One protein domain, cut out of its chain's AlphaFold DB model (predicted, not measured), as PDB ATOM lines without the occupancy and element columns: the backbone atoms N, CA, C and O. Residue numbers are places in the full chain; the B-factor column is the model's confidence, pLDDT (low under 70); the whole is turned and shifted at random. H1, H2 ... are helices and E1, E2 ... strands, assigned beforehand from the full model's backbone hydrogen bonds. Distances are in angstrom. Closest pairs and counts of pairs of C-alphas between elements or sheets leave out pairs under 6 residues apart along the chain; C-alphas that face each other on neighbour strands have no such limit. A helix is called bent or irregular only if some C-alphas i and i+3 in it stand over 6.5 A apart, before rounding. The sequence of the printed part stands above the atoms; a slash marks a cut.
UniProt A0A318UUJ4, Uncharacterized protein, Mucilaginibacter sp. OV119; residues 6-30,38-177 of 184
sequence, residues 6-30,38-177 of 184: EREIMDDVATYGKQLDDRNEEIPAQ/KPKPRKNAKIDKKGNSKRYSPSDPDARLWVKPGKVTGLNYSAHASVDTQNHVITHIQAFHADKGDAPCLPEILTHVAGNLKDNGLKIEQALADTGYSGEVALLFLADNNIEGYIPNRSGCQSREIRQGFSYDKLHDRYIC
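This is residues 6 to 30 and 38 to 177 of the 184 residues of an uncharacterized protein of Mucilaginibacter sp. OV119 (UniProt A0A318UUJ4). A long hairpin, E2 and E3, has helix H3 over one face, and at the start of H3 helix H4 packs on it beside a small parallel pair, E4 and E5; this body is loosely strung out. At one end residues 10 to 30, with H1, stick out free, and far off the small hairpin E6 and E7 follows a long link. The printed part has 165 residues with four named helices and seven named strands, in the order H1 H2 E1 E2 E3 H3 E4 H4 E5 E6 E7; the class is mixed, with 74 residues, under half, in named elements. The largest sheet, E1 E2 E3, is antiparallel. The whole is extended, with a radius of gyration of the C-alphas of 24.5 A and spans of 84 by 50 by 30 A.

Begin at E2, residues 74 to 83, the inner strand of a meander, each strand the antiparallel neighbour of the one before, with E1, residues 64 to 66, and E3, residues 90 to 97. The pairing is staggered: in the hairpin E1 and E2, N 64 and O 76 are 3.0 A apart, and in the hairpin E2 and E3, N 80 and O 94 are 2.9 A apart, both within hydrogen-bond range. H3, residues 103 to 118, is on one face of this sheet, making two layers, helix over sheet, at a height over the sheet of 8.5 A. It runs slantwise to the strands, at 34 degrees to E3 on the local plane; the closest C-alphas are those of His 92 and Val 113, 5.8 A. H2, residues 51 to 54, only grazes the sheet. With residues 103 to 107 alone, H3 touches H4, residues 136 to 144, at a shallow tilt of 31 degrees, the same way; the C-alphas of Ala 103 and Ala 138 come closest, 5.2 A. E4, residues 126 to 128, H4 and E5, residues 148 to 150, form a strand-helix-strand unit, parallel neighbour strands joined through a helix, with a right-handed crossover; N 127 and O 148 are 2.8 A apart. In the hairpin of E6, residues 167 to 169, and E7, residues 174 to 176, N 169 and O 174 are 2.8 A apart. Every O i to N i+4 pair is within hydrogen-bond range in H1, residues 11 to 22, and in H4; H3 has 10 of 12, and H2 is too short for such a pair.

Find C-alpha 74 at (48.545, -20.040, 25.937); from there E2 runs 27.8 A to C-alpha 83, and E3 returns over 20.9 A. H3 is 23.4 A long and only just irregular, with C-alphas 104 and 107 6.7 A apart. H1 starts at C-alpha 11, (33.157, -7.525, 12.347), and E7 ends at C-alpha 176, (25.492, -16.381, 67.535).

Look for the C-alphas farthest apart at Glu 26 and Leu 171, 85.6 A. Residues 31 to 37 are not printed, and C-alphas 30 and 38 are 25.2 A apart across the cut. Of the links printed whole, E5 to E6 is long. The pLDDT is under 70 in residues 6 to 30, 38 to 51 and 156 to 163.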
ATOM      1  N   GLU A   6      41.606 -16.442  16.218       63.28
ATOM      2  CA  GLU A   6      40.535 -15.622  16.781       63.28
ATOM      3  C   GLU A   6      39.190 -16.040  16.172       63.28
ATOM      4  O   GLU A   6      39.113 -16.451  15.018       63.28
ATOM      5  N   ARG A   7      38.107 -15.961  16.946       55.91
ATOM      6  CA  ARG A   7      36.752 -16.147  16.429       55.91
ATOM      7  C   ARG A   7      36.337 -14.877  15.694       55.91
ATOM      8  O   ARG A   7      35.657 -14.030  16.271       55.91
ATOM      9  N   GLU A   8      36.759 -14.779  14.439       57.94
ATOM     10  CA  GLU A   8      36.215 -13.866  13.432       57.94
ATOM     11  C   GLU A   8      34.724 -14.173  13.247       57.94
ATOM     12  O   GLU A   8      34.322 -15.050  12.484       57.94
ATOM     13  N   ILE A   9      33.875 -13.502  14.030       54.12
ATOM     14  CA  ILE A   9      32.423 -13.563  13.883       54.12
ATOM     15  C   ILE A   9      31.877 -12.139  14.045       54.12
ATOM     16  O   ILE A   9      31.943 -11.559  15.126       54.12
ATOM     17  N   MET A  10      31.284 -11.636  12.957       45.12
ATOM     18  CA  MET A  10      30.550 -10.367  12.767       45.12
ATOM     19  C   MET A  10      31.310  -9.119  12.294       45.12
ATOM     20  O   MET A  10      30.780  -8.472  11.391       45.12
ATOM     21  N   ASP A  11      32.500  -8.773  12.797       49.44
ATOM     22  CA  ASP A  11      33.157  -7.525  12.347       49.44
ATOM     23  C   ASP A  11      33.608  -7.614  10.877       49.44
ATOM     24  O   ASP A  11      33.339  -6.698  10.094       49.44
ATOM     25  N   ASP A  12      34.164  -8.750  10.446       52.59
ATOM     26  CA  ASP A  12      34.505  -8.962   9.035       52.59
ATOM     27  C   ASP A  12      33.272  -9.086   8.144       52.59
ATOM     28  O   ASP A  12      33.311  -8.610   7.024       52.59
ATOM     29  N   VAL A  13      32.138  -9.617   8.617       55.44
ATOM     30  CA  VAL A  13      30.898  -9.665   7.809       55.44
ATOM     31  C   VAL A  13      30.346  -8.254   7.574       55.44
ATOM     32  O   VAL A  13      29.960  -7.916   6.456       55.44
ATOM     33  N   ALA A  14      30.356  -7.404   8.604       58.25
ATOM     34  CA  ALA A  14      29.961  -6.002   8.487       58.25
ATOM     35  C   ALA A  14      30.946  -5.179   7.635       58.25
ATOM     36  O   ALA A  14      30.546  -4.200   7.000       58.25
ATOM     37  N   THR A  15      32.221  -5.572   7.611       58.25
ATOM     38  CA  THR A  15      33.268  -4.903   6.831       58.25
ATOM     39  C   THR A  15      33.285  -5.382   5.376       58.25
ATOM     40  O   THR A  15      33.352  -4.543   4.488       58.25
ATOM     41  N   TYR A  16      33.110  -6.681   5.103       57.91
ATOM     42  CA  TYR A  16      32.968  -7.239   3.750       57.91
ATOM     43  C   TYR A  16      31.685  -6.762   3.066       57.91
ATOM     44  O   TYR A  16      31.696  -6.545   1.862       57.91
ATOM     45  N   GLY A  17      30.593  -6.564   3.819       62.97
ATOM     46  CA  GLY A  17      29.371  -5.948   3.292       62.97
ATOM     47  C   GLY A  17      29.641  -4.545   2.746       62.97
ATOM     48  O   GLY A  17      29.423  -4.293   1.567       62.97
ATOM     49  N   LYS A  18      30.243  -3.673   3.566       61.81
ATOM     50  CA  LYS A  18      30.660  -2.326   3.135       61.81
ATOM     51  C   LYS A  18      31.676  -2.366   1.994       61.81
ATOM     52  O   LYS A  18      31.528  -1.652   1.020       61.81
ATOM     53  N   GLN A  19      32.665  -3.255   2.068       56.16
ATOM     54  CA  GLN A  19      33.663  -3.425   1.010       56.16
ATOM     55  C   GLN A  19      33.090  -4.015  -0.286       56.16
ATOM     56  O   GLN A  19      33.754  -3.905  -1.306       56.16
ATOM     57  N   LEU A  20      31.911  -4.640  -0.293       54.12
ATOM     58  CA  LEU A  20      31.223  -5.028  -1.531       54.12
ATOM     59  C   LEU A  20      30.416  -3.865  -2.115       54.12
ATOM     60  O   LEU A  20      30.388  -3.724  -3.335       54.12
ATOM     61  N   ASP A  21      29.830  -3.019  -1.265       54.31
ATOM     62  CA  ASP A  21      29.145  -1.791  -1.689       54.31
ATOM     63  C   ASP A  21      30.141  -0.734  -2.225       54.31
ATOM     64  O   ASP A  21      29.872  -0.086  -3.236       54.31
ATOM     65  N   ASP A  22      31.316  -0.601  -1.596       52.91
ATOM     66  CA  ASP A  22      32.356   0.382  -1.948       52.91
ATOM     67  C   ASP A  22      33.237  -0.058  -3.142       52.91
ATOM     68  O   ASP A  22      33.782   0.775  -3.866       52.91
ATOM     69  N   ARG A  23      33.405  -1.367  -3.387       46.22
ATOM     70  CA  ARG A  23      34.349  -1.918  -4.391       46.22
ATOM     71  C   ARG A  23      33.721  -2.119  -5.772       46.22
ATOM     72  O   ARG A  23      34.019  -3.086  -6.474       46.22
ATOM     73  N   ASN A  24      32.880  -1.168  -6.163       49.31
ATOM     74  CA  ASN A  24      32.499  -0.942  -7.558       49.31
ATOM     75  C   ASN A  24      33.480   0.019  -8.275       49.31
ATOM     76  O   ASN A  24      33.290   0.320  -9.450       49.31
ATOM     77  N   GLU A  25      34.536   0.473  -7.583       48.44
ATOM     78  CA  GLU A  25      35.643   1.287  -8.112       48.44
ATOM     79  C   GLU A  25      37.022   0.654  -7.751       48.44
ATOM     80  O   GLU A  25      37.106  -0.265  -6.930       48.44
ATOM     81  N   GLU A  26      38.094   1.039  -8.458       38.91
ATOM     82  CA  GLU A  26      39.215   0.144  -8.842       38.91
ATOM     83  C   GLU A  26      40.400  -0.050  -7.843       38.91
ATOM     84  O   GLU A  26      40.528   0.609  -6.815       38.91
ATOM     85  N   ILE A  27      41.294  -1.003  -8.171       34.28
ATOM     86  CA  ILE A  27      42.439  -1.542  -7.384       34.28
ATOM     87  C   ILE A  27      43.777  -0.938  -7.886       34.28
ATOM     88  O   ILE A  27      43.971  -0.917  -9.103       34.28
ATOM     89  N   PRO A  28      44.708  -0.454  -7.019       36.62
ATOM     90  CA  PRO A  28      45.868  -1.246  -6.517       36.62
ATOM     91  C   PRO A  28      46.294  -0.878  -5.057       36.62
ATOM     92  O   PRO A  28      45.621  -0.080  -4.418       36.62
ATOM     93  N   ALA A  29      47.346  -1.403  -4.399       31.92
ATOM     94  CA  ALA A  29      48.468  -2.279  -4.795       31.92
ATOM     95  C   ALA A  29      48.793  -3.375  -3.726       31.92
ATOM     96  O   ALA A  29      47.944  -4.226  -3.467       31.92
ATOM     97  N   GLN A  30      50.008  -3.401  -3.144       39.16
ATOM     98  CA  GLN A  30      50.507  -4.377  -2.150       39.16
ATOM     99  C   GLN A  30      51.477  -3.725  -1.141       39.16
ATOM    100  O   GLN A  30      52.208  -2.823  -1.533       39.16
ATOM    101  N   LYS A  38      57.856 -10.895  19.847       36.94
ATOM    102  CA  LYS A  38      57.417 -11.732  20.981       36.94
ATOM    103  C   LYS A  38      56.824 -10.836  22.084       36.94
ATOM    104  O   LYS A  38      57.552  -9.992  22.615       36.94
ATOM    105  N   PRO A  39      55.548 -11.002  22.483       41.84
ATOM    106  CA  PRO A  39      54.932 -10.137  23.486       41.84
ATOM    107  C   PRO A  39      55.537 -10.370  24.879       41.84
ATOM    108  O   PRO A  39      55.613 -11.497  25.370       41.84
ATOM    109  N   LYS A  40      55.953  -9.284  25.545       39.66
ATOM    110  CA  LYS A  40      56.524  -9.326  26.903       39.66
ATOM    111  C   LYS A  40      55.449  -9.716  27.941       39.66
ATOM    112  O   LYS A  40      54.317  -9.231  27.843       39.66
ATOM    113  N   PRO A  41      55.776 -10.528  28.966       38.81
ATOM    114  CA  PRO A  41      54.802 -10.972  29.962       38.81
ATOM    115  C   PRO A  41      54.300  -9.799  30.820       38.81
ATOM    116  O   PRO A  41      55.069  -9.125  31.511       38.81
ATOM    117  N   ARG A  42      52.985  -9.559  30.800       51.53
ATOM    118  CA  ARG A  42      52.327  -8.538  31.629       51.53
ATOM    119  C   ARG A  42      52.191  -9.054  33.065       51.53
ATOM    120  O   ARG A  42      51.423  -9.978  33.312       51.53
ATOM    121  N   LYS A  43      52.894  -8.424  34.016       41.19
ATOM    122  CA  LYS A  43      52.980  -8.881  35.421       41.19
ATOM    123  C   LYS A  43      51.628  -9.021  36.145       41.19
ATOM    124  O   LYS A  43      51.545  -9.839  37.046       41.19
ATOM    125  N   ASN A  44      50.593  -8.282  35.728       43.78
ATOM    126  CA  ASN A  44      49.241  -8.302  36.312       43.78
ATOM    127  C   ASN A  44      48.138  -8.395  35.233       43.78
ATOM    128  O   ASN A  44      47.180  -7.620  35.240       43.78
ATOM    129  N   ALA A  45      48.268  -9.303  34.259       46.69
ATOM    130  CA  ALA A  45      47.190  -9.546  33.298       46.69
ATOM    131  C   ALA A  45      45.992 -10.233  33.980       46.69
ATOM    132  O   ALA A  45      45.967 -11.455  34.116       46.69
ATOM    133  N   LYS A  46      44.973  -9.454  34.372       46.78
ATOM    134  CA  LYS A  46      43.637 -10.010  34.625       46.78
ATOM    135  C   LYS A  46      43.191 -10.729  33.350       46.78
ATOM    136  O   LYS A  46      43.176 -10.115  32.284       46.78
ATOM    137  N   ILE A  47      42.864 -12.016  33.459       50.53
ATOM    138  CA  ILE A  47      42.306 -12.782  32.344       50.53
ATOM    139  C   ILE A  47      40.942 -12.176  32.035       50.53
ATOM    140  O   ILE A  47      40.009 -12.273  32.834       50.53
ATOM    141  N   ASP A  48      40.840 -11.526  30.883       51.97
ATOM    142  CA  ASP A  48      39.559 -11.097  30.356       51.97
ATOM    143  C   ASP A  48      38.763 -12.371  30.040       51.97
ATOM    144  O   ASP A  48      39.167 -13.152  29.176       51.97
ATOM    145  N   LYS A  49      37.665 -12.636  30.765       49.84
ATOM    146  CA  LYS A  49      36.885 -13.886  30.620       49.84
ATOM    147  C   LYS A  49      36.373 -14.092  29.185       49.84
ATOM    148  O   LYS A  49      36.077 -15.213  28.785       49.84
ATOM    149  N   LYS A  50      36.338 -13.018  28.389       52.97
ATOM    150  CA  LYS A  50      36.038 -13.020  26.952       52.97
ATOM    151  C   LYS A  50      37.126 -13.675  26.079       52.97
ATOM    152  O   LYS A  50      36.876 -13.911  24.900       52.97
ATOM    153  N   GLY A  51      38.299 -14.007  26.627       66.25
ATOM    154  CA  GLY A  51      39.394 -14.668  25.910       66.25
ATOM    155  C   GLY A  51      38.969 -15.981  25.246       66.25
ATOM    156  O   GLY A  51      39.053 -16.088  24.027       66.25
ATOM    157  N   ASN A  52      38.429 -16.936  26.010       74.56
ATOM    158  CA  ASN A  52      37.978 -18.234  25.472       74.56
ATOM    159  C   ASN A  52      36.793 -18.113  24.512       74.56
ATOM    160  O   ASN A  52      36.664 -18.905  23.582       74.56
ATOM    161  N   SER A  53      35.931 -17.106  24.691       73.38
ATOM    162  CA  SER A  53      34.851 -16.857  23.732       73.38
ATOM    163  C   SER A  53      35.354 -16.329  22.386       73.38
ATOM    164  O   SER A  53      34.635 -16.464  21.400       73.38
ATOM    165  N   LYS A  54      36.561 -15.748  22.344       74.94
ATOM    166  CA  LYS A  54      37.146 -15.085  21.172       74.94
ATOM    167  C   LYS A  54      38.342 -15.808  20.558       74.94
ATOM    168  O   LYS A  54      38.810 -15.357  19.525       74.94
ATOM    169  N   ARG A  55      38.887 -16.862  21.168       76.94
ATOM    170  CA  ARG A  55      40.120 -17.530  20.712       76.94
ATOM    171  C   ARG A  55      40.061 -19.025  21.000       76.94
ATOM    172  O   ARG A  55      39.717 -19.412  22.115       76.94
ATOM    173  N   TYR A  56      40.422 -19.841  20.017       84.31
ATOM    174  CA  TYR A  56      40.484 -21.301  20.124       84.31
ATOM    175  C   TYR A  56      41.562 -21.867  19.185       84.31
ATOM    176  O   TYR A  56      42.097 -21.142  18.344       84.31
ATOM    177  N   SER A  57      41.905 -23.148  19.338       84.69
ATOM    178  CA  SER A  57      42.707 -23.875  18.348       84.69
ATOM    179  C   SER A  57      41.759 -24.654  17.432       84.69
ATOM    180  O   SER A  57      40.944 -25.425  17.937       84.69
ATOM    181  N   PRO A  58      41.845 -24.515  16.096       86.31
ATOM    182  CA  PRO A  58      41.072 -25.349  15.176       86.31
ATOM    183  C   PRO A  58      41.438 -26.837  15.263       86.31
ATOM    184  O   PRO A  58      40.596 -27.691  15.011       86.31
ATOM    185  N   SER A  59      42.686 -27.148  15.629       88.25
ATOM    186  CA  SER A  59      43.174 -28.524  15.812       88.25
ATOM    187  C   SER A  59      42.823 -29.113  17.180       88.25
ATOM    188  O   SER A  59      42.940 -30.318  17.364       88.25
ATOM    189  N   ASP A  60      42.445 -28.269  18.141       87.94
ATOM    190  CA  ASP A  60      42.102 -28.652  19.510       87.94
ATOM    191  C   ASP A  60      41.092 -27.637  20.088       87.94
ATOM    192  O   ASP A  60      41.481 -26.638  20.708       87.94
ATOM    193  N   PRO A  61      39.784 -27.845  19.852       86.31
ATOM    194  CA  PRO A  61      38.748 -26.914  20.279       86.31
ATOM    195  C   PRO A  61      38.484 -26.955  21.788       86.31
ATOM    196  O   PRO A  61      37.739 -26.101  22.271       86.31
ATOM    197  N   ASP A  62      39.064 -27.904  22.530       87.25
ATOM    198  CA  ASP A  62      38.836 -28.109  23.963       87.25
ATOM    199  C   ASP A  62      39.919 -27.497  24.854       87.25
ATOM    200  O   ASP A  62      39.653 -27.192  26.026       87.25
ATOM    201  N   ALA A  63      41.090 -27.198  24.293       89.44
ATOM    202  CA  ALA A  63      42.092 -26.386  24.961       89.44
ATOM    203  C   ALA A  63      41.550 -24.973  25.262       89.44
ATOM    204  O   ALA A  63      40.852 -24.342  24.460       89.44
ATOM    205  N   ARG A  64      41.883 -24.445  26.446       90.44
ATOM    206  CA  ARG A  64      41.396 -23.142  26.933       90.44
ATOM    207  C   ARG A  64      42.546 -22.188  27.205       90.44
ATOM    208  O   ARG A  64      43.615 -22.611  27.643       90.44
ATOM    209  N   LEU A  65      42.342 -20.891  26.972       87.38
ATOM    210  CA  LEU A  65      43.334 -19.883  27.331       87.38
ATOM    211  C   LEU A  65      43.486 -19.823  28.843       87.38
ATOM    212  O   LEU A  65      42.536 -19.549  29.574       87.38
ATOM    213  N   TRP A  66      44.724 -19.990  29.287       83.12
ATOM    214  CA  TRP A  66      45.108 -19.818  30.675       83.12
ATOM    215  C   TRP A  66      46.392 -18.999  30.784       83.12
ATOM    216  O   TRP A  66      47.240 -18.989  29.884       83.12
ATOM    217  N   VAL A  67      46.533 -18.295  31.906       79.38
ATOM    218  CA  VAL A  67      47.701 -17.471  32.225       79.38
ATOM    219  C   VAL A  67      48.208 -17.868  33.601       79.38
ATOM    220  O   VAL A  67      47.597 -17.540  34.614       79.38
ATOM    221  N   LYS A  68      49.362 -18.540  33.652       75.19
ATOM    222  CA  LYS A  68      50.111 -18.677  34.908       75.19
ATOM    223  C   LYS A  68      50.922 -17.389  35.136       75.19
ATOM    224  O   LYS A  68      51.566 -16.933  34.185       75.19
ATOM    225  N   PRO A  69      50.921 -16.793  36.346       74.69
ATOM    226  CA  PRO A  69      51.704 -15.594  36.639       74.69
ATOM    227  C   PRO A  69      53.168 -15.738  36.201       74.69
ATOM    228  O   PRO A  69      53.807 -16.757  36.452       74.69
ATOM    229  N   GLY A  70      53.688 -14.731  35.497       74.00
ATOM    230  CA  GLY A  70      55.057 -14.732  34.967       74.00
ATOM    231  C   GLY A  70      55.295 -15.559  33.693       74.00
ATOM    232  O   GLY A  70      56.391 -15.478  33.144       74.00
ATOM    233  N   LYS A  71      54.305 -16.307  33.180       76.44
ATOM    234  CA  LYS A  71      54.398 -17.035  31.900       76.44
ATOM    235  C   LYS A  71      53.588 -16.364  30.787       76.44
ATOM    236  O   LYS A  71      52.725 -15.523  31.034       76.44
ATOM    237  N   VAL A  72      53.899 -16.732  29.544       75.88
ATOM    238  CA  VAL A  72      53.136 -16.318  28.357       75.88
ATOM    239  C   VAL A  72      51.766 -17.003  28.372       75.88
ATOM    240  O   VAL A  72      51.657 -18.174  28.732       75.88
ATOM    241  N   THR A  73      50.726 -16.264  27.989       78.69
ATOM    242  CA  THR A  73      49.365 -16.777  27.784       78.69
ATOM    243  C   THR A  73      49.346 -17.848  26.696       78.69
ATOM    244  O   THR A  73      49.893 -17.625  25.618       78.69
ATOM    245  N   GLY A  74      48.673 -18.974  26.933       84.19
ATOM    246  CA  GLY A  74      48.545 -20.040  25.937       84.19
ATOM    247  C   GLY A  74      47.275 -20.863  26.105       84.19
ATOM    248  O   GLY A  74      46.601 -20.768  27.135       84.19
ATOM    249  N   LEU A  75      46.962 -21.673  25.096       88.06
ATOM    250  CA  LEU A  75      45.936 -22.711  25.178       88.06
ATOM    251  C   LEU A  75      46.495 -23.894  25.982       88.06
ATOM    252  O   LEU A  75      47.602 -24.352  25.713       88.06
ATOM    253  N   ASN A  76      45.768 -24.325  27.009       90.50
ATOM    254  CA  ASN A  76      46.207 -25.314  27.988       90.50
ATOM    255  C   ASN A  76      45.041 -26.216  28.429       90.50
ATOM    256  O   ASN A  76      43.866 -25.879  28.261       90.50
ATOM    257  N   TYR A  77      45.412 -27.302  29.107       93.00
ATOM    258  CA  TYR A  77      44.557 -28.101  29.983       93.00
ATOM    259  C   TYR A  77      45.038 -27.980  31.431       93.00
ATOM    260  O   TYR A  77      46.221 -27.718  31.675       93.00
ATOM    261  N   SER A  78      44.137 -28.188  32.389       92.31
ATOM    262  CA  SER A  78      44.510 -28.448  33.778       92.31
ATOM    263  C   SER A  78      44.586 -29.956  33.986       92.31
ATOM    264  O   SER A  78      43.615 -30.658  33.721       92.31
ATOM    265  N   ALA A  79      45.735 -30.467  34.418       94.44
ATOM    266  CA  ALA A  79      45.919 -31.884  34.714       94.44
ATOM    267  C   ALA A  79      45.831 -32.100  36.227       94.44
ATOM    268  O   ALA A  79      46.540 -31.439  36.986       94.44
ATOM    269  N   HIS A  80      44.973 -33.026  36.643       95.62
ATOM    270  CA  HIS A  80      44.728 -33.372  38.037       95.62
ATOM    271  C   HIS A  80      45.015 -34.864  38.225       95.62
ATOM    272  O   HIS A  80      44.631 -35.680  37.387       95.62
ATOM    273  N   ALA A  81      45.689 -35.222  39.314       96.50
ATOM    274  CA  ALA A  81      46.009 -36.604  39.653       96.50
ATOM    275  C   ALA A  81      45.616 -36.888  41.104       96.50
ATOM    276  O   ALA A  81      45.768 -36.025  41.970       96.50
ATOM    277  N   SER A  82      45.128 -38.099  41.353       95.81
ATOM    278  CA  SER A  82      44.908 -38.654  42.683       95.81
ATOM    279  C   SER A  82      45.922 -39.769  42.920       95.81
ATOM    280  O   SER A  82      46.245 -40.540  42.012       95.81
ATOM    281  N   VAL A  83      46.470 -39.811  44.129       95.56
ATOM    282  CA  VAL A  83      47.535 -40.730  44.532       95.56
ATOM    283  C   VAL A  83      47.191 -41.245  45.920       95.56
ATOM    284  O   VAL A  83      46.824 -40.459  46.792       95.56
ATOM    285  N   ASP A  84      47.316 -42.550  46.121       94.00
ATOM    286  CA  ASP A  84      47.248 -43.146  47.446       94.00
ATOM    287  C   ASP A  84      48.452 -42.699  48.296       94.00
ATOM    288  O   ASP A  84      49.609 -42.763  47.872       94.00
ATOM    289  N   THR A  85      48.178 -42.233  49.510       90.12
ATOM    290  CA  THR A  85      49.187 -41.688  50.420       90.12
ATOM    291  C   THR A  85      50.035 -42.770  51.081       90.12
ATOM    292  O   THR A  85      51.169 -42.471  51.454       90.12
ATOM    293  N   GLN A  86      49.532 -44.006  51.200       90.31
ATOM    294  CA  GLN A  86      50.231 -45.097  51.886       90.31
ATOM    295  C   GLN A  86      51.227 -45.832  50.978       90.31
ATOM    296  O   GLN A  86      52.366 -46.076  51.376       90.31
ATOM    297  N   ASN A  87      50.815 -46.185  49.759       90.94
ATOM    298  CA  ASN A  87      51.601 -46.972  48.808       90.94
ATOM    299  C   ASN A  87      52.119 -46.149  47.613       90.94
ATOM    300  O   ASN A  87      52.812 -46.700  46.758       90.94
ATOM    301  N   HIS A  88      51.810 -44.847  47.545       92.69
ATOM    302  CA  HIS A  88      52.226 -43.925  46.473       92.69
ATOM    303  C   HIS A  88      51.782 -44.353  45.060       92.69
ATOM    304  O   HIS A  88      52.418 -44.017  44.058       92.69
ATOM    305  N   VAL A  89      50.665 -45.080  44.967       93.81
ATOM    306  CA  VAL A  89      50.075 -45.535  43.702       93.81
ATOM    307  C   VAL A  89      49.155 -44.453  43.141       93.81
ATOM    308  O   VAL A  89      48.292 -43.940  43.848       93.81
ATOM    309  N   ILE A  90      49.301 -44.115  41.858       95.69
ATOM    310  CA  ILE A  90      48.370 -43.211  41.164       95.69
ATOM    311  C   ILE A  90      47.034 -43.945  40.982       95.69
ATOM    312  O   ILE A  90      46.975 -44.950  40.277       95.69
ATOM    313  N   THR A  91      45.971 -43.446  41.610       94.44
ATOM    314  CA  THR A  91      44.631 -44.062  41.596       94.44
ATOM    315  C   THR A  91      43.758 -43.546  40.453       94.44
ATOM    316  O   THR A  91      42.892 -44.270  39.959       94.44
ATOM    317  N   HIS A  92      43.984 -42.301  40.018       96.44
ATOM    318  CA  HIS A  92      43.324 -41.683  38.864       96.44
ATOM    319  C   HIS A  92      44.136 -40.495  38.336       96.44
ATOM    320  O   HIS A  92      44.823 -39.810  39.095       96.44
ATOM    321  N   ILE A  93      44.023 -40.210  37.040       96.75
ATOM    322  CA  ILE A  93      44.555 -38.997  36.413       96.75
ATOM    323  C   ILE A  93      43.580 -38.511  35.343       96.75
ATOM    324  O   ILE A  93      43.072 -39.298  34.548       96.75
ATOM    325  N   GLN A  94      43.312 -37.206  35.320       95.62
ATOM    326  CA  GLN A  94      42.338 -36.617  34.409       95.62
ATOM    327  C   GLN A  94      42.732 -35.198  33.994       95.62
ATOM    328  O   GLN A  94      43.245 -34.405  34.786       95.62
ATOM    329  N   ALA A  95      42.480 -34.880  32.725       95.06
ATOM    330  CA  ALA A  95      42.616 -33.536  32.185       95.06
ATOM    331  C   ALA A  95      41.252 -32.836  32.160       95.06
ATOM    332  O   ALA A  95      40.248 -33.412  31.747       95.06
ATOM    333  N   PHE A  96      41.241 -31.571  32.564       94.00
ATOM    334  CA  PHE A  96      40.088 -30.682  32.555       94.00
ATOM    335  C   PHE A  96      40.398 -29.434  31.724       94.00
ATOM    336  O   PHE A  96      41.555 -29.040  31.549       94.00
ATOM    337  N   HIS A  97      39.354 -28.768  31.234       92.69
ATOM    338  CA  HIS A  97      39.474 -27.449  30.617       92.69
ATOM    339  C   HIS A  97      40.157 -26.455  31.574       92.69
ATOM    340  O   HIS A  97      39.713 -26.282  32.709       92.69
ATOM    341  N   ALA A  98      41.210 -25.773  31.112       89.38
ATOM    342  CA  ALA A  98      42.040 -24.904  31.956       89.38
ATOM    343  C   ALA A  98      41.372 -23.596  32.429       89.38
ATOM    344  O   ALA A  98      42.035 -22.778  33.056       89.38
ATOM    345  N   ASP A  99      40.096 -23.358  32.112       87.25
ATOM    346  CA  ASP A  99      39.307 -22.228  32.614       87.25
ATOM    347  C   ASP A  99      38.381 -22.580  33.787       87.25
ATOM    348  O   ASP A  99      37.831 -21.676  34.427       87.25
ATOM    349  N   LYS A 100      38.247 -23.870  34.112       86.62
ATOM    350  CA  LYS A 100      37.669 -24.333  35.375       86.62
ATOM    351  C   LYS A 100      38.686 -24.121  36.506       86.62
ATOM    352  O   LYS A 100      39.886 -24.293  36.313       86.62
ATOM    353  N   GLY A 101      38.203 -23.746  37.690       88.00
ATOM    354  CA  GLY A 101      39.004 -23.815  38.919       88.00
ATOM    355  C   GLY A 101      39.065 -25.244  39.464       88.00
ATOM    356  O   GLY A 101      38.293 -26.093  39.030       88.00
ATOM    357  N   ASP A 102      39.927 -25.501  40.447       92.44
ATOM    358  CA  ASP A 102      40.204 -26.872  40.909       92.44
ATOM    359  C   ASP A 102      39.028 -27.506  41.676       92.44
ATOM    360  O   ASP A 102      38.669 -28.658  41.438       92.44
ATOM    361  N   ALA A 103      38.377 -26.746  42.565       92.81
ATOM    362  CA  ALA A 103      37.263 -27.230  43.387       92.81
ATOM    363  C   ALA A 103      36.114 -27.930  42.616       92.81
ATOM    364  O   ALA A 103      35.749 -29.033  43.017       92.81
ATOM    365  N   PRO A 104      35.534 -27.377  41.526       94.44
ATOM    366  CA  PRO A 104      34.484 -28.070  40.771       94.44
ATOM    367  C   PRO A 104      34.954 -29.337  40.035       94.44
ATOM    368  O   PRO A 104      34.103 -30.084  39.565       94.44
ATOM    369  N   CYS A 105      36.262 -29.605  39.932       95.19
ATOM    370  CA  CYS A 105      36.782 -30.851  39.356       95.19
ATOM    371  C   CYS A 105      36.838 -31.999  40.385       95.19
ATOM    372  O   CYS A 105      36.828 -33.165  39.993       95.19
ATOM    373  N   LEU A 106      36.874 -31.701  41.694       95.44
ATOM    374  CA  LEU A 106      37.022 -32.718  42.747       95.44
ATOM    375  C   LEU A 106      35.918 -33.798  42.747       95.44
ATOM    376  O   LEU A 106      36.280 -34.971  42.860       95.44
ATOM    377  N   PRO A 107      34.615 -33.472  42.587       96.12
ATOM    378  CA  PRO A 107      33.549 -34.479  42.563       96.12
ATOM    379  C   PRO A 107      33.741 -35.537  41.473       96.12
ATOM    380  O   PRO A 107      33.566 -36.730  41.716       96.12
ATOM    381  N   GLU A 108      34.141 -35.107  40.276       96.69
ATOM    382  CA  GLU A 108      34.358 -35.983  39.123       96.69
ATOM    383  C   GLU A 108      35.573 -36.895  39.360       96.69
ATOM    384  O   GLU A 108      35.469 -38.114  39.227       96.69
ATOM    385  N   ILE A 109      36.686 -36.322  39.842       96.44
ATOM    386  CA  ILE A 109      37.903 -37.066  40.208       96.44
ATOM    387  C   ILE A 109      37.590 -38.142  41.257       96.44
ATOM    388  O   ILE A 109      37.936 -39.305  41.056       96.44
ATOM    389  N   LEU A 110      36.929 -37.779  42.361       96.44
ATOM    390  CA  LEU A 110      36.620 -38.713  43.449       96.44
ATOM    391  C   LEU A 110      35.615 -39.791  43.027       96.44
ATOM    392  O   LEU A 110      35.753 -40.934  43.455       96.44
ATOM    393  N   THR A 111      34.661 -39.469  42.149       96.19
ATOM    394  CA  THR A 111      33.733 -40.461  41.580       96.19
ATOM    395  C   THR A 111      34.486 -41.523  40.772       96.19
ATOM    396  O   THR A 111      34.236 -42.718  40.940       96.19
ATOM    397  N   HIS A 112      35.455 -41.115  39.946       96.12
ATOM    398  CA  HIS A 112      36.303 -42.048  39.198       96.12
ATOM    399  C   HIS A 112      37.235 -42.862  40.106       96.12
ATOM    400  O   HIS A 112      37.314 -44.079  39.948       96.12
ATOM    401  N   VAL A 113      37.881 -42.234  41.097       95.81
ATOM    402  CA  VAL A 113      38.713 -42.944  42.088       95.81
ATOM    403  C   VAL A 113      37.884 -43.985  42.848       95.81
ATOM    404  O   VAL A 113      38.315 -45.127  42.975       95.81
ATOM    405  N   ALA A 114      36.674 -43.637  43.296       94.94
ATOM    406  CA  ALA A 114      35.783 -44.566  43.986       94.94
ATOM    407  C   ALA A 114      35.380 -45.745  43.086       94.94
ATOM    408  O   ALA A 114      35.331 -46.878  43.559       94.94
ATOM    409  N   GLY A 115      35.153 -45.503  41.789       95.12
ATOM    410  CA  GLY A 115      34.950 -46.554  40.789       95.12
ATOM    411  C   GLY A 115      36.145 -47.506  40.680       95.12
ATOM    412  O   GLY A 115      35.974 -48.711  40.844       95.12
ATOM    413  N   ASN A 116      37.353 -46.970  40.488       93.75
ATOM    414  CA  ASN A 116      38.589 -47.755  40.343       93.75
ATOM    415  C   ASN A 116      38.919 -48.586  41.604       93.75
ATOM    416  O   ASN A 116      39.439 -49.700  41.517       93.75
ATOM    417  N   LEU A 117      38.622 -48.047  42.790       92.25
ATOM    418  CA  LEU A 117      38.869 -48.702  44.077       92.25
ATOM    419  C   LEU A 117      37.822 -49.774  44.425       92.25
ATOM    420  O   LEU A 117      38.158 -50.762  45.084       92.25
ATOM    421  N   LYS A 118      36.580 -49.621  43.948       92.50
ATOM    422  CA  LYS A 118      35.448 -50.510  44.257       92.50
ATOM    423  C   LYS A 118      35.712 -51.970  43.895       92.50
ATOM    424  O   LYS A 118      35.387 -52.850  44.691       92.50
ATOM    425  N   ASP A 119      36.326 -52.226  42.741       88.44
ATOM    426  CA  ASP A 119      36.630 -53.587  42.268       88.44
ATOM    427  C   ASP A 119      37.665 -54.304  43.155       88.44
ATOM    428  O   ASP A 119      37.717 -55.531  43.192       88.44
ATOM    429  N   ASN A 120      38.439 -53.540  43.933       89.81
ATOM    430  CA  ASN A 120      39.403 -54.035  44.914       89.81
ATOM    431  C   ASN A 120      38.829 -54.062  46.349       89.81
ATOM    432  O   ASN A 120      39.559 -54.326  47.302       89.81
ATOM    433  N   GLY A 121      37.536 -53.761  46.527       91.44
ATOM    434  CA  GLY A 121      36.885 -53.662  47.838       91.44
ATOM    435  C   GLY A 121      37.304 -52.444  48.672       91.44
ATOM    436  O   GLY A 121      36.931 -52.351  49.842       91.44
ATOM    437  N   LEU A 122      38.060 -51.512  48.085       91.69
ATOM    438  CA  LEU A 122      38.580 -50.322  48.754       91.69
ATOM    439  C   LEU A 122      37.562 -49.173  48.698       91.69
ATOM    440  O   LEU A 122      36.777 -49.051  47.754       91.69
ATOM    441  N   LYS A 123      37.584 -48.313  49.718       92.88
ATOM    442  CA  LYS A 123      36.740 -47.115  49.825       92.88
ATOM    443  C   LYS A 123      37.604 -45.887  50.083       92.88
ATOM    444  O   LYS A 123      38.663 -45.990  50.692       92.88
ATOM    445  N   ILE A 124      37.125 -44.729  49.637       94.62
ATOM    446  CA  ILE A 124      37.713 -43.441  50.002       94.62
ATOM    447  C   ILE A 124      37.122 -43.041  51.354       94.62
ATOM    448  O   ILE A 124      35.920 -42.804  51.442       94.62
ATOM    449  N   GLU A 125      37.952 -42.979  52.390       94.19
ATOM    450  CA  GLU A 125      37.552 -42.487  53.718       94.19
ATOM    451  C   GLU A 125      37.991 -41.033  53.926       94.19
ATOM    452  O   GLU A 125      37.258 -40.229  54.496       94.19
ATOM    453  N   GLN A 126      39.172 -40.675  53.413       95.38
ATOM    454  CA  GLN A 126      39.788 -39.364  53.600       95.38
ATOM    455  C   GLN A 126      40.365 -38.843  52.277       95.38
ATOM    456  O   GLN A 126      40.840 -39.615  51.443       95.38
ATOM    457  N   ALA A 127      40.340 -37.524  52.084       95.81
ATOM    458  CA  ALA A 127      40.861 -36.848  50.899       95.81
ATOM    459  C   ALA A 127      41.759 -35.667  51.298       95.81
ATOM    460  O   ALA A 127      41.302 -34.689  51.890       95.81
ATOM    461  N   LEU A 128      43.044 -35.746  50.942       95.81
ATOM    462  CA  LEU A 128      44.006 -34.654  51.091       95.81
ATOM    463  C   LEU A 128      44.061 -33.878  49.773       95.81
ATOM    464  O   LEU A 128      44.239 -34.482  48.715       95.81
ATOM    465  N   ALA A 129      43.921 -32.551  49.816       95.62
ATOM    466  CA  ALA A 129      43.969 -31.735  48.604       95.62
ATOM    467  C   ALA A 129      44.486 -30.312  48.860       95.62
ATOM    468  O   ALA A 129      44.363 -29.774  49.958       95.62
ATOM    469  N   ASP A 130      45.034 -29.685  47.818       93.69
ATOM    470  CA  ASP A 130      45.539 -28.311  47.868       93.69
ATOM    471  C   ASP A 130      44.446 -27.264  48.133       93.69
ATOM    472  O   ASP A 130      43.262 -27.446  47.846       93.69
ATOM    473  N   THR A 131      44.874 -26.075  48.562       93.12
ATOM    474  CA  THR A 131      44.023 -24.899  48.804       93.12
ATOM    475  C   THR A 131      43.068 -24.548  47.651       93.12
ATOM    476  O   THR A 131      41.992 -24.000  47.899       93.12
ATOM    477  N   GLY A 132      43.414 -24.866  46.397       91.38
ATOM    478  CA  GLY A 132      42.541 -24.667  45.228       91.38
ATOM    479  C   GLY A 132      41.203 -25.415  45.316       91.38
ATOM    480  O   GLY A 132      40.186 -24.933  44.811       91.38
ATOM    481  N   TYR A 133      41.176 -26.534  46.044       94.12
ATOM    482  CA  TYR A 133      39.996 -27.368  46.260       94.12
ATOM    483  C   TYR A 133      39.128 -26.932  47.453       94.12
ATOM    484  O   TYR A 133      38.076 -27.520  47.678       94.12
ATOM    485  N   SER A 134      39.484 -25.861  48.180       91.75
ATOM    486  CA  SER A 134      38.676 -25.281  49.280       91.75
ATOM    487  C   SER A 134      37.422 -24.526  48.786       91.75
ATOM    488  O   SER A 134      37.125 -23.402  49.201       91.75
ATOM    489  N   GLY A 135      36.717 -25.073  47.796       90.75
ATOM    490  CA  GLY A 135      35.475 -24.526  47.254       90.75
ATOM    491  C   GLY A 135      34.252 -25.247  47.797       90.75
ATOM    492  O   GLY A 135      34.294 -26.441  48.055       90.75
ATOM    493  N   GLU A 136      33.149 -24.514  47.907       91.62
ATOM    494  CA  GLU A 136      31.855 -25.007  48.394       91.62
ATOM    495  C   GLU A 136      31.421 -26.319  47.725       91.62
ATOM    496  O   GLU A 136      31.136 -27.284  48.420       91.62
ATOM    497  N   VAL A 137      31.486 -26.398  46.389       93.88
ATOM    498  CA  VAL A 137      31.132 -27.602  45.608       93.88
ATOM    499  C   VAL A 137      31.953 -28.834  46.014       93.88
ATOM    500  O   VAL A 137      31.416 -29.936  46.083       93.88
ATOM    501  N   ALA A 138      33.245 -28.656  46.302       94.38
ATOM    502  CA  ALA A 138      34.122 -29.740  46.736       94.38
ATOM    503  C   ALA A 138      33.807 -30.175  48.176       94.38
ATOM    504  O   ALA A 138      33.695 -31.366  48.445       94.38
ATOM    505  N   LEU A 139      33.633 -29.214  49.087       93.94
ATOM    506  CA  LEU A 139      33.365 -29.482  50.503       93.94
ATOM    507  C   LEU A 139      31.976 -30.104  50.721       93.94
ATOM    508  O   LEU A 139      31.847 -31.016  51.532       93.94
ATOM    509  N   LEU A 140      30.965 -29.660  49.967       95.25
ATOM    510  CA  LEU A 140      29.625 -30.247  49.977       95.25
ATOM    511  C   LEU A 140      29.663 -31.697  49.480       95.25
ATOM    512  O   LEU A 140      29.184 -32.586  50.172       95.25
ATOM    513  N   PHE A 141      30.325 -31.958  48.347       96.50
ATOM    514  CA  PHE A 141      30.470 -33.320  47.824       96.50
ATOM    515  C   PHE A 141      31.188 -34.260  48.805       96.50
ATOM    516  O   PHE A 141      30.787 -35.413  48.951       96.50
ATOM    517  N   LEU A 142      32.232 -33.783  49.489       96.19
ATOM    518  CA  LEU A 142      32.931 -34.556  50.521       96.19
ATOM    519  C   LEU A 142      31.993 -34.909  51.688       96.19
ATOM    520  O   LEU A 142      31.927 -36.074  52.078       96.19
ATOM    521  N   ALA A 143      31.218 -33.939  52.185       94.94
ATOM    522  CA  ALA A 143      30.237 -34.159  53.246       94.94
ATOM    523  C   ALA A 143      29.127 -35.143  52.827       94.94
ATOM    524  O   ALA A 143      28.872 -36.110  53.544       94.94
ATOM    525  N   ASP A 144      28.532 -34.955  51.645       96.50
ATOM    526  CA  ASP A 144      27.455 -35.805  51.112       96.50
ATOM    527  C   ASP A 144      27.891 -37.273  50.928       96.50
ATOM    528  O   ASP A 144      27.079 -38.191  51.052       96.50
ATOM    529  N   ASN A 145      29.181 -37.511  50.662       95.31
ATOM    530  CA  ASN A 145      29.753 -38.849  50.486       95.31
ATOM    531  C   ASN A 145      30.412 -39.418  51.760       95.31
ATOM    532  O   ASN A 145      30.944 -40.526  51.712       95.31
ATOM    533  N   ASN A 146      30.349 -38.714  52.899       95.25
ATOM    534  CA  ASN A 146      31.031 -39.066  54.156       95.25
ATOM    535  C   ASN A 146      32.560 -39.249  54.009       95.25
ATOM    536  O   ASN A 146      33.140 -40.145  54.620       95.25
ATOM    537  N   ILE A 147      33.210 -38.402  53.203       96.25
ATOM    538  CA  ILE A 147      34.667 -38.388  53.008       96.25
ATOM    539  C   ILE A 147      35.270 -37.232  53.815       96.25
ATOM    540  O   ILE A 147      34.880 -36.075  53.650       96.25
ATOM    541  N   GLU A 148      36.261 -37.514  54.661       96.19
ATOM    542  CA  GLU A 148      36.922 -36.490  55.474       96.19
ATOM    543  C   GLU A 148      37.934 -35.680  54.642       96.19
ATOM    544  O   GLU A 148      38.943 -36.198  54.163       96.19
ATOM    545  N   GLY A 149      37.658 -34.388  54.442       94.38
ATOM    546  CA  GLY A 149      38.488 -33.497  53.628       94.38
ATOM    547  C   GLY A 149      39.558 -32.746  54.419       94.38
ATOM    548  O   GLY A 149      39.252 -31.751  55.077       94.38
ATOM    549  N   TYR A 150      40.828 -33.118  54.260       95.12
ATOM    550  CA  TYR A 150      41.966 -32.348  54.773       95.12
ATOM    551  C   TYR A 150      42.430 -31.327  53.731       95.12
ATOM    552  O   TYR A 150      43.395 -31.546  52.996       95.12
ATOM    553  N   ILE A 151      41.711 -30.203  53.661       94.44
ATOM    554  CA  ILE A 151      41.953 -29.134  52.683       94.44
ATOM    555  C   ILE A 151      42.218 -27.803  53.409       94.44
ATOM    556  O   ILE A 151      41.348 -27.318  54.137       94.44
ATOM    557  N   PRO A 152      43.386 -27.161  53.220       91.50
ATOM    558  CA  PRO A 152      43.678 -25.865  53.819       91.50
ATOM    559  C   PRO A 152      42.833 -24.745  53.190       91.50
ATOM    560  O   PRO A 152      42.732 -24.624  51.967       91.50
ATOM    561  N   ASN A 153      42.264 -23.883  54.035       85.88
ATOM    562  CA  ASN A 153      41.452 -22.741  53.607       85.88
ATOM    563  C   ASN A 153      42.234 -21.744  52.739       85.88
ATOM    564  O   ASN A 153      43.427 -21.505  52.942       85.88
ATOM    565  N   ARG A 154      41.530 -21.095  51.802       80.75
ATOM    566  CA  ARG A 154      42.091 -20.012  50.981       80.75
ATOM    567  C   ARG A 154      42.564 -18.828  51.824       80.75
ATOM    568  O   ARG A 154      41.907 -18.395  52.768       80.75
ATOM    569  N   SER A 155      43.706 -18.267  51.439       71.44
ATOM    570  CA  SER A 155      44.268 -17.067  52.053       71.44
ATOM    571  C   SER A 155      43.292 -15.889  51.929       71.44
ATOM    572  O   SER A 155      42.818 -15.563  50.843       71.44
ATOM    573  N   GLY A 156      42.970 -15.266  53.066       69.00
ATOM    574  CA  GLY A 156      41.948 -14.218  53.167       69.00
ATOM    575  C   GLY A 156      40.555 -14.711  53.581       69.00
ATOM    576  O   GLY A 156      39.724 -13.886  53.957       69.00
ATOM    577  N   CYS A 157      40.294 -16.024  53.606       63.34
ATOM    578  CA  CYS A 157      39.154 -16.558  54.348       63.34
ATOM    579  C   CYS A 157      39.388 -16.315  55.847       63.34
ATOM    580  O   CYS A 157      40.381 -16.779  56.409       63.34
ATOM    581  N   GLN A 158      38.485 -15.571  56.490       61.75
ATOM    582  CA  GLN A 158      38.507 -15.386  57.941       61.75
ATOM    583  C   GLN A 158      38.375 -16.748  58.640       61.75
ATOM    584  O   GLN A 158      37.628 -17.614  58.180       61.75
ATOM    585  N   SER A 159      39.114 -16.950  59.735       60.81
ATOM    586  CA  SER A 159      39.000 -18.181  60.521       60.81
ATOM    587  C   SER A 159      37.598 -18.301  61.119       60.81
ATOM    588  O   SER A 159      36.916 -17.298  61.344       60.81
ATOM    589  N   ARG A 160      37.182 -19.533  61.441       59.59
ATOM    590  CA  ARG A 160      35.862 -19.818  62.035       59.59
ATOM    591  C   ARG A 160      35.613 -19.068  63.359       59.59
ATOM    592  O   ARG A 160      34.484 -18.927  63.801       59.59
ATOM    593  N   GLU A 161      36.678 -18.571  63.982       58.81
ATOM    594  CA  GLU A 161      36.654 -17.863  65.261       58.81
ATOM    595  C   GLU A 161      36.478 -16.341  65.126       58.81
ATOM    596  O   GLU A 161      36.070 -15.697  66.088       58.81
ATOM    597  N   ILE A 162      36.789 -15.749  63.963       62.12
ATOM    598  CA  ILE A 162      36.871 -14.289  63.790       62.12
ATOM    599  C   ILE A 162      35.988 -13.849  62.622       62.12
ATOM    600  O   ILE A 162      36.471 -13.544  61.533       62.12
ATOM    601  N   ARG A 163      34.679 -13.758  62.867       67.25
ATOM    602  CA  ARG A 163      33.721 -13.137  61.945       67.25
ATOM    603  C   ARG A 163      33.190 -11.851  62.571       67.25
ATOM    604  O   ARG A 163      32.530 -11.896  63.604       67.25
ATOM    605  N   GLN A 164      33.483 -10.697  61.970       70.06
ATOM    606  CA  GLN A 164      33.026  -9.411  62.515       70.06
ATOM    607  C   GLN A 164      31.497  -9.397  62.667       70.06
ATOM    608  O   GLN A 164      30.772  -9.706  61.723       70.06
ATOM    609  N   GLY A 165      31.020  -9.060  63.868       74.44
ATOM    610  CA  GLY A 165      29.593  -9.032  64.193       74.44
ATOM    611  C   GLY A 165      28.952 -10.387  64.521       74.44
ATOM    612  O   GLY A 165      27.733 -10.432  64.629       74.44
ATOM    613  N   PHE A 166      29.712 -11.476  64.698       77.12
ATOM    614  CA  PHE A 166      29.187 -12.776  65.146       77.12
ATOM    615  C   PHE A 166      30.106 -13.413  66.198       77.12
ATOM    616  O   PHE A 166      31.326 -13.376  66.060       77.12
ATOM    617  N   SER A 167      29.524 -14.059  67.210       79.00
ATOM    618  CA  SER A 167      30.270 -14.822  68.224       79.00
ATOM    619  C   SER A 167      30.174 -16.317  67.929       79.00
ATOM    620  O   SER A 167      29.072 -16.829  67.761       79.00
ATOM    621  N   TYR A 168      31.295 -17.035  67.865       79.69
ATOM    622  CA  TYR A 168      31.303 -18.476  67.580       79.69
ATOM    623  C   TYR A 168      31.253 -19.315  68.871       79.69
ATOM    624  O   TYR A 168      32.139 -19.229  69.722       79.69
ATOM    625  N   ASP A 169      30.209 -20.132  69.009       80.19
ATOM    626  CA  ASP A 169      29.983 -21.074  70.108       80.19
ATOM    627  C   ASP A 169      30.613 -22.429  69.756       80.19
ATOM    628  O   ASP A 169      30.047 -23.231  69.008       80.19
ATOM    629  N   LYS A 170      31.810 -22.671  70.307       80.12
ATOM    630  CA  LYS A 170      32.611 -23.881  70.061       80.12
ATOM    631  C   LYS A 170      31.954 -25.175  70.551       80.12
ATOM    632  O   LYS A 170      32.296 -26.232  70.033       80.12
ATOM    633  N   LEU A 171      31.059 -25.114  71.541       84.12
ATOM    634  CA  LEU A 171      30.424 -26.304  72.128       84.12
ATOM    635  C   LEU A 171      29.314 -26.870  71.237       84.12
ATOM    636  O   LEU A 171      29.057 -28.069  71.273       84.12
ATOM    637  N   HIS A 172      28.668 -26.013  70.448       79.56
ATOM    638  CA  HIS A 172      27.494 -26.360  69.640       79.56
ATOM    639  C   HIS A 172      27.705 -26.119  68.136       79.56
ATOM    640  O   HIS A 172      26.730 -26.085  67.392       79.56
ATOM    641  N   ASP A 173      28.955 -25.881  67.720       78.81
ATOM    642  CA  ASP A 173      29.381 -25.531  66.357       78.81
ATOM    643  C   ASP A 173      28.430 -24.550  65.630       78.81
ATOM    644  O   ASP A 173      27.853 -24.843  64.579       78.81
ATOM    645  N   ARG A 174      28.233 -23.361  66.215       79.69
ATOM    646  CA  ARG A 174      27.301 -22.356  65.676       79.69
ATOM    647  C   ARG A 174      27.782 -20.925  65.861       79.69
ATOM    648  O   ARG A 174      28.486 -20.601  66.814       79.69
ATOM    649  N   TYR A 175      27.336 -20.037  64.977       79.81
ATOM    650  CA  TYR A 175      27.491 -18.593  65.153       79.81
ATOM    651  C   TYR A 175      26.254 -17.988  65.814       79.81
ATOM    652  O   TYR A 175      25.132 -18.163  65.346       79.81
ATOM    653  N   ILE A 176      26.483 -17.211  66.863       76.81
ATOM    654  CA  ILE A 176      25.492 -16.381  67.535       76.81
ATOM    655  C   ILE A 176      25.534 -14.995  66.887       76.81
ATOM    656  O   ILE A 176      26.564 -14.312  66.910       76.81
ATOM    657  N   CYS A 177      24.413 -14.576  66.301       78.25
ATOM    658  CA  CYS A 177      24.229 -13.204  65.839       78.25
ATOM    659  C   CYS A 177      23.784 -12.326  67.025       78.25
ATOM    660  O   CYS A 177      22.755 -12.628  67.626       78.25
TER     661      CYS A 177